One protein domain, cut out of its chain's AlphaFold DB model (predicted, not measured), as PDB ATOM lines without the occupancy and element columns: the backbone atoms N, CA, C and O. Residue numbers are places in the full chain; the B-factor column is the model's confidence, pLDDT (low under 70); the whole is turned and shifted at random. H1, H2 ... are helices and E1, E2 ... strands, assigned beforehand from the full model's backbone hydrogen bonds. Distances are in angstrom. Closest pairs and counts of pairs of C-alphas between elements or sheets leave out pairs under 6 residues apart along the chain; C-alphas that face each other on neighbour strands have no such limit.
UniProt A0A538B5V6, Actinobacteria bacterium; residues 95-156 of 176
ATOM      1  N   CYS A  95     180.813 146.155 101.103       90.94
ATOM      2  CA  CYS A  95     179.893 145.634 102.095       90.94
ATOM      3  C   CYS A  95     180.367 144.261 102.593       90.94
ATOM      4  O   CYS A  95     180.546 143.334 101.801       90.94
ATOM      5  N   LEU A  96     180.477 144.101 103.915       89.38
ATOM      6  CA  LEU A  96     180.902 142.852 104.562       89.38
ATOM      7  C   LEU A  96     179.845 141.741 104.490       89.38
ATOM      8  O   LEU A  96     180.085 140.620 104.946       89.38
ATOM      9  N   ARG A  97     178.655 142.016 103.938       88.38
ATOM     10  CA  ARG A  97     177.618 140.995 103.835       88.38
ATOM     11  C   ARG A  97     177.991 139.955 102.769       88.38
ATOM     12  O   ARG A  97     178.247 140.341 101.623       88.38
ATOM     13  N   PRO A  98     177.966 138.648 103.097       87.62
ATOM     14  CA  PRO A  98     178.335 137.598 102.154       87.62
ATOM     15  C   PRO A  98     177.531 137.696 100.855       87.62
ATOM     16  O   PRO A  98     176.302 137.714 100.886       87.62
ATOM     17  N   GLY A  99     178.227 137.769  99.719       88.44
ATOM     18  CA  GLY A  99     177.611 137.829  98.391       88.44
ATOM     19  C   GLY A  99     177.105 139.206  97.947       88.44
ATOM     20  O   GLY A  99     176.499 139.283  96.884       88.44
ATOM     21  N   CYS A 100     177.336 140.283  98.711       90.31
ATOM     22  CA  CYS A 100     176.937 141.632  98.297       90.31
ATOM     23  C   CYS A 100     177.965 142.291  97.367       90.31
ATOM     24  O   CYS A 100     177.601 142.693  96.268       90.31
ATOM     25  N   GLY A 101     179.224 142.438  97.797       87.31
ATOM     26  CA  GLY A 101     180.305 143.049  97.002       87.31
ATOM     27  C   GLY A 101     180.120 144.531  96.624       87.31
ATOM     28  O   GLY A 101     181.038 145.136  96.077       87.31
ATOM     29  N   VAL A 102     178.961 145.133  96.922       90.31
ATOM     30  CA  VAL A 102     178.650 146.550  96.668       90.31
ATOM     31  C   VAL A 102     179.509 147.446  97.558       90.31
ATOM     32  O   VAL A 102     179.902 147.040  98.649       90.31
ATOM     33  N   ILE A 103     179.772 148.673  97.108       90.81
ATOM     34  CA  ILE A 103     180.484 149.684  97.895       90.81
ATOM     35  C   ILE A 103     179.735 149.967  99.200       90.81
ATOM     36  O   ILE A 103     178.507 150.067  99.224       90.81
ATOM     37  N   ALA A 104     180.482 150.027 100.296       90.81
ATOM     38  CA  ALA A 104     179.944 150.408 101.585       90.81
ATOM     39  C   ALA A 104     179.706 151.917 101.643       90.81
ATOM     40  O   ALA A 104     180.490 152.692 101.108       90.81
ATOM     41  N   GLU A 105     178.626 152.306 102.308       91.62
ATOM     42  CA  GLU A 105     178.196 153.698 102.500       91.62
ATOM     43  C   GLU A 105     177.825 153.969 103.965       91.62
ATOM     44  O   GLU A 105     177.550 155.105 104.336       91.62
ATOM     45  N   ALA A 106     177.838 152.929 104.802       92.31
ATOM     46  CA  ALA A 106     177.486 152.988 106.204       92.31
ATOM     47  C   ALA A 106     178.424 152.119 107.038       92.31
ATOM     48  O   ALA A 106     178.761 151.002 106.635       92.31
ATOM     49  N   THR A 107     178.731 152.590 108.239       93.31
ATOM     50  CA  THR A 107     179.503 151.856 109.236       93.31
ATOM     51  C   THR A 107     178.573 151.411 110.366       93.31
ATOM     52  O   THR A 107     177.825 152.201 110.933       93.31
ATOM     53  N   LEU A 108     178.581 150.117 110.682       93.62
ATOM     54  CA  LEU A 108     177.796 149.493 111.746       93.62
ATOM     55  C   LEU A 108     178.705 149.151 112.930       93.62
ATOM     56  O   LEU A 108     179.655 148.375 112.796       93.62
ATOM     57  N   THR A 109     178.343 149.651 114.110       92.81
ATOM     58  CA  THR A 109     179.061 149.407 115.367       92.81
ATOM     59  C   THR A 109     178.129 148.814 116.416       92.81
ATOM     60  O   THR A 109     176.986 149.241 116.562       92.81
ATOM     61  N   TYR A 110     178.620 147.847 117.194       93.25
ATOM     62  CA  TYR A 110     177.878 147.265 118.314       93.25
ATOM     63  C   TYR A 110     178.454 147.709 119.651       93.25
ATOM     64  O   TYR A 110     179.606 147.423 119.973       93.25
ATOM     65  N   HIS A 111     177.610 148.309 120.483       93.62
ATOM     66  CA  HIS A 111     177.904 148.548 121.883       93.62
ATOM     67  C   HIS A 111     177.181 147.512 122.751       93.62
ATOM     68  O   HIS A 111     176.025 147.662 123.154       93.62
ATOM     69  N   TYR A 112     177.885 146.420 123.035       92.31
ATOM     70  CA  TYR A 112     177.325 145.258 123.729       92.31
ATOM     71  C   TYR A 112     176.813 145.571 125.136       92.31
ATOM     72  O   TYR A 112     175.767 145.057 125.528       92.31
ATOM     73  N   ALA A 113     177.505 146.437 125.882       95.25
ATOM     74  CA  ALA A 113     177.121 146.768 127.254       95.25
ATOM     75  C   ALA A 113     175.764 147.489 127.326       95.25
ATOM     76  O   ALA A 113     174.964 147.206 128.215       95.25
ATOM     77  N   SER A 114     175.474 148.378 126.371       94.31
ATOM     78  CA  SER A 114     174.166 149.047 126.288       94.31
ATOM     79  C   SER A 114     173.140 148.262 125.474       94.31
ATOM     80  O   SER A 114     171.966 148.621 125.499       94.31
ATOM     81  N   ARG A 115     173.556 147.189 124.783       97.44
ATOM     82  CA  ARG A 115     172.752 146.480 123.775       97.44
ATOM     83  C   ARG A 115     172.266 147.433 122.682       97.44
ATOM     84  O   ARG A 115     171.098 147.406 122.304       97.44
ATOM     85  N   THR A 116     173.162 148.275 122.179       96.06
ATOM     86  CA  THR A 116     172.857 149.226 121.102       96.06
ATOM     87  C   THR A 116     173.690 148.906 119.872       96.06
ATOM     88  O   THR A 116     174.872 148.589 119.992       96.06
ATOM     89  N   ALA A 117     173.076 148.986 118.696       96.38
ATOM     90  CA  ALA A 117     173.778 149.008 117.423       96.38
ATOM     91  C   ALA A 117     173.610 150.386 116.777       96.38
ATOM     92  O   ALA A 117     172.480 150.861 116.629       96.38
ATOM     93  N   TRP A 118     174.731 150.989 116.393       95.56
ATOM     94  CA  TRP A 118     174.792 152.273 115.706       95.56
ATOM     95  C   TRP A 118     175.063 152.065 114.227       95.56
ATOM     96  O   TRP A 118     175.949 151.288 113.870       95.56
ATOM     97  N   LEU A 119     174.288 152.749 113.393       94.75
ATOM     98  CA  LEU A 119     174.581 152.934 111.979       94.75
ATOM     99  C   LEU A 119     175.003 154.379 111.768       94.75
ATOM    100  O   LEU A 119     174.221 155.286 112.030       94.75
ATOM    101  N   ASP A 120     176.219 154.564 111.284       92.75
ATOM    102  CA  ASP A 120     176.833 155.858 111.016       92.75
ATOM    103  C   ASP A 120     177.141 156.001 109.528       92.75
ATOM    104  O   ASP A 120     177.185 155.005 108.791       92.75
ATOM    105  N   ASP A 121     177.315 157.243 109.073       91.38
ATOM    106  CA  ASP A 121     177.815 157.509 107.726       91.38
ATOM    107  C   ASP A 121     179.212 156.891 107.566       91.38
ATOM    108  O   ASP A 121     179.937 156.694 108.542       91.38
ATOM    109  N   LEU A 122     179.595 156.548 106.336       88.94
ATOM    110  CA  LEU A 122     180.914 155.974 106.090       88.94
ATOM    111  C   LEU A 122     182.023 156.988 106.401       88.94
ATOM    112  O   LEU A 122     182.336 157.853 105.580       88.94
ATOM    113  N   GLU A 123     182.658 156.854 107.562       77.06
ATOM    114  CA  GLU A 123     183.724 157.755 107.990       77.06
ATOM    115  C   GLU A 123     185.135 157.194 107.714       77.06
ATOM    116  O   GLU A 123     185.471 156.032 107.975       77.06
ATOM    117  N   GLY A 124     185.991 158.078 107.192       72.12
ATOM    118  CA  GLY A 124     187.449 158.073 107.360       72.12
ATOM    119  C   GLY A 124     188.226 156.815 106.965       72.12
ATOM    120  O   GLY A 124     188.168 156.364 105.820       72.12
ATOM    121  N   ASP A 125     189.032 156.300 107.899       71.75
ATOM    122  CA  ASP A 125     189.925 155.135 107.758       71.75
ATOM    123  C   ASP A 125     189.256 153.859 108.308       71.75
ATOM    124  O   ASP A 125     188.486 153.962 109.266       71.75
ATOM    125  N   PRO A 126     189.409 152.691 107.652       66.88
ATOM    126  CA  PRO A 126     188.650 151.500 108.019       66.88
ATOM    127  C   PRO A 126     189.063 151.009 109.400       66.88
ATOM    128  O   PRO A 126     190.184 150.541 109.596       66.88
ATOM    129  N   ASP A 127     188.129 151.054 110.346       72.00
ATOM    130  CA  ASP A 127     188.365 150.506 111.672       72.00
ATOM    131  C   ASP A 127     188.158 148.977 111.665       72.00
ATOM    132  O   ASP A 127     187.113 148.500 111.206       72.00
ATOM    133  N   PRO A 128     189.110 148.181 112.195       74.00
ATOM    134  CA  PRO A 128     189.050 146.719 112.154       74.00
ATOM    135  C   PRO A 128     187.915 146.101 112.986       74.00
ATOM    136  O   PRO A 128     187.664 144.901 112.864       74.00
ATOM    137  N   VAL A 129     187.263 146.870 113.858       76.56
ATOM    138  CA  VAL A 129     186.204 146.405 114.769       76.56
ATOM    139  C   VAL A 129     184.806 146.738 114.230       76.56
ATOM    140  O   VAL A 129     183.806 146.219 114.735       76.56
ATOM    141  N   THR A 130     184.718 147.570 113.192       86.75
ATOM    142  CA  THR A 130     183.450 148.017 112.606       86.75
ATOM    143  C   THR A 130     183.010 147.168 111.413       86.75
ATOM    144  O   THR A 130     183.799 146.456 110.792       86.75
ATOM    145  N   TYR A 131     181.712 147.218 111.102       90.44
ATOM    146  CA  TYR A 131     181.131 146.496 109.975       90.44
ATOM    147  C   TYR A 131     180.676 147.464 108.889       90.44
ATOM    148  O   TYR A 131     179.731 148.216 109.080       90.44
ATOM    149  N   GLU A 132     181.277 147.388 107.712       91.62
ATOM    150  CA  GLU A 132     180.885 148.227 106.577       91.62
ATOM    151  C   GLU A 132     179.710 147.615 105.798       91.62
ATOM    152  O   GLU A 132     179.736 146.449 105.383       91.62
ATOM    153  N   LEU A 133     178.659 148.402 105.575       92.62
ATOM    154  CA  LEU A 133     177.436 148.009 104.878       92.62
ATOM    155  C   LEU A 133     177.136 148.975 103.724       92.62
ATOM    156  O   LEU A 133     177.400 150.170 103.807       92.62
ATOM    157  N   CYS A 134     176.560 148.472 102.631       92.88
ATOM    158  CA  CYS A 134     175.973 149.335 101.597       92.88
ATOM    159  C   CYS A 134     174.637 149.924 102.083       92.88
ATOM    160  O   CYS A 134     174.023 149.337 102.984       92.88
ATOM    161  N   ALA A 135     174.136 151.007 101.463       91.62
ATOM    162  CA  ALA A 135     172.858 151.622 101.853       91.62
ATOM    163  C   ALA A 135     171.727 150.597 102.000       91.62
ATOM    164  O   ALA A 135     171.120 150.496 103.062       91.62
ATOM    165  N   GLN A 136     171.534 149.727 101.003       92.75
ATOM    166  CA  GLN A 136     170.481 148.710 101.047       92.75
ATOM    167  C   GLN A 136     170.578 147.792 102.278       92.75
ATOM    168  O   GLN A 136     169.553 147.404 102.849       92.75
ATOM    169  N   HIS A 137     171.790 147.392 102.671       94.56
ATOM    170  CA  HIS A 137     171.979 146.515 103.823       94.56
ATOM    171  C   HIS A 137     171.890 147.253 105.150       94.56
ATOM    172  O   HIS A 137     171.389 146.661 106.101       94.56
ATOM    173  N   ALA A 138     172.304 148.513 105.206       93.69
ATOM    174  CA  ALA A 138     172.108 149.367 106.370       93.69
ATOM    175  C   ALA A 138     170.614 149.671 106.614       93.69
ATOM    176  O   ALA A 138     170.137 149.574 107.748       93.69
ATOM    177  N   ASP A 139     169.845 149.916 105.551       92.75
ATOM    178  CA  ASP A 139     168.402 150.192 105.627       92.75
ATOM    179  C   ASP A 139     167.595 148.963 106.062       92.75
ATOM    180  O   ASP A 139     166.612 149.063 106.792       92.75
ATOM    181  N   ARG A 140     168.020 147.770 105.631       93.44
ATOM    182  CA  ARG A 140     167.382 146.491 105.991       93.44
ATOM    183  C   ARG A 140     167.935 145.865 107.267       93.44
ATOM    184  O   ARG A 140     167.455 144.809 107.688       93.44
ATOM    185  N   PHE A 141     168.971 146.450 107.857       93.50
ATOM    186  CA  PHE A 141     169.611 145.890 109.034       93.50
ATOM    187  C   PHE A 141     168.658 145.925 110.232       93.50
ATOM    188  O   PHE A 141     168.090 146.961 110.571       93.50
ATOM    189  N   THR A 142     168.508 144.777 110.889       94.50
ATOM    190  CA  THR A 142     167.675 144.612 112.081       94.50
ATOM    191  C   THR A 142     168.531 144.058 113.209       94.50
ATOM    192  O   THR A 142     169.338 143.152 112.998       94.50
ATOM    193  N   VAL A 143     168.338 144.600 114.408       96.12
ATOM    194  CA  VAL A 143     169.055 144.180 115.615       96.12
ATOM    195  C   VAL A 143     168.370 142.989 116.299       96.12
ATOM    196  O   VAL A 143     167.177 142.759 116.080       96.12
ATOM    197  N   PRO A 144     169.083 142.219 117.142       93.75
ATOM    198  CA  PRO A 144     168.475 141.161 117.946       93.75
ATOM    199  C   PRO A 144     167.381 141.685 118.894       93.75
ATOM    200  O   PRO A 144     167.340 142.862 119.248       93.75
ATOM    201  N   ILE A 145     166.503 140.794 119.363       95.50
ATOM    202  CA  ILE A 145     165.428 141.164 120.298       95.50
ATOM    203  C   ILE A 145     166.027 141.750 121.585       95.50
ATOM    204  O   ILE A 145     166.959 141.190 122.163       95.50
ATOM    205  N   GLY A 146     165.471 142.874 122.042       95.31
ATOM    206  CA  GLY A 146     165.936 143.572 123.243       95.31
ATOM    207  C   GLY A 146     167.187 144.432 123.033       95.31
ATOM    208  O   GLY A 146     167.737 144.923 124.018       95.31
ATOM    209  N   TRP A 147     167.625 144.609 121.784       97.44
ATOM    210  CA  TRP A 147     168.622 145.603 121.398       97.44
ATOM    211  C   TRP A 147     167.964 146.868 120.855       97.44
ATOM    212  O   TRP A 147     166.858 146.834 120.316       97.44
ATOM    213  N   ASN A 148     168.674 147.985 120.975       96.75
ATOM    214  CA  ASN A 148     168.314 149.247 120.350       96.75
ATOM    215  C   ASN A 148     169.083 149.419 119.026       96.75
ATOM    216  O   ASN A 148     170.262 149.075 118.945       96.75
ATOM    217  N   ARG A 149     168.404 149.928 117.994       95.31
ATOM    218  CA  ARG A 149     169.004 150.334 116.719       95.31
ATOM    219  C   ARG A 149     168.897 151.845 116.625       95.31
ATOM    220  O   ARG A 149     167.785 152.365 116.605       95.31
ATOM    221  N   GLU A 150     170.031 152.509 116.494       94.81
ATOM    222  CA  GLU A 150     170.103 153.951 116.318       94.81
ATOM    223  C   GLU A 150     170.811 154.241 114.991       94.81
ATOM    224  O   GLU A 150     171.957 153.846 114.776       94.81
ATOM    225  N   ASP A 151     170.074 154.850 114.065       93.31
ATOM    226  CA  ASP A 151     170.551 155.204 112.728       93.31
ATOM    227  C   ASP A 151     170.878 156.695 112.726       93.31
ATOM    228  O   ASP A 151     169.976 157.530 112.800       93.31
ATOM    229  N   ARG A 152     172.174 157.004 112.737       92.44
ATOM    230  CA  ARG A 152     172.744 158.354 112.811       92.44
ATOM    231  C   ARG A 152     173.272 158.828 111.460       92.44
ATOM    232  O   ARG A 152     173.873 159.893 111.385       92.44
ATOM    233  N   ARG A 153     173.046 158.045 110.403       90.88
ATOM    234  CA  ARG A 153     173.366 158.433 109.030       90.88
ATOM    235  C   ARG A 153     172.578 159.669 108.640       90.88
ATOM    236  O   ARG A 153     171.381 159.777 108.935       90.88
ATOM    237  N   THR A 154     173.218 160.545 107.883       84.62
ATOM    238  CA  THR A 154     172.602 161.736 107.302       84.62
ATOM    239  C   THR A 154     171.717 161.320 106.123       84.62
ATOM    240  O   THR A 154     172.031 161.533 104.958       84.62
ATOM    241  N   SER A 155     170.601 160.652 106.416       62.47
ATOM    242  CA  SER A 155     169.591 160.264 105.420       62.47
ATOM    243  C   SER A 155     168.681 161.431 105.017       62.47
ATOM    244  O   SER A 155     167.961 161.340 104.025       62.47
ATOM    245  N   ASP A 156     168.770 162.545 105.745       54.19
ATOM    246  CA  ASP A 156     168.090 163.801 105.472       54.19
ATOM    247  C   ASP A 156     169.153 164.828 105.067       54.19
ATOM    248  O   ASP A 156     169.915 165.327 105.898       54.19
TER     249      ASP A 156
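AT A GLANCE: This is residues 95 to 156 of the 176 residues of a protein of Actinobacteria bacterium (UniProt A0A538B5V6). Little regular structure here: a small twisted sheet of four short strands, with the short helix H1 over one face. Of 62 printed residues, 24 are in named elements, E1, E2, E3, H1, E4 along the chain, class mixed. The mixed sheet runs E3, E1, E2, E4. The whole is compact, radius of gyration of the C-alphas 11.3 A, spanning 30 by 27 by 23 A.

HOW THE PARTS SIT: Begin at E1, residues 106 to 111, a hairpin with antiparallel E2, residues 116 to 121; find N 109 and O 118, 2.9 A apart. Edge strand E3, residues 131 to 133, is antiparallel to E1, with N 108 and O 131 at 2.7 A. Edge strand E4, residues 148 to 151, is parallel to E2, with N 117 and O 148 at 2.8 A. H1, residues 135 to 139, is on the sheet over E1, its height over the sheet 8.2 A; the closest C-alphas are those of Ala 106 and Ala 138, 6.5 A. H1's O i to N i+4 pair is within hydrogen-bond range. E3, H1, E4 form a split strand-helix-strand unit, same-way strands with E1 and E2 between, its crossover right-handed.

IN THESE COORDINATES: From C-alpha 106 at (177.486, 152.988, 106.204), E1 runs 16.3 A; E2 runs 16.5 A. E4 ends at C-alpha 151, (170.551, 155.204, 112.728).

THE WHOLE: The farthest C-alphas, Asp 125 and Ile 145, are 30.9 A apart. The printed part has no cut; no link is long. Residues 126 and 155 to 156 are under pLDDT 70.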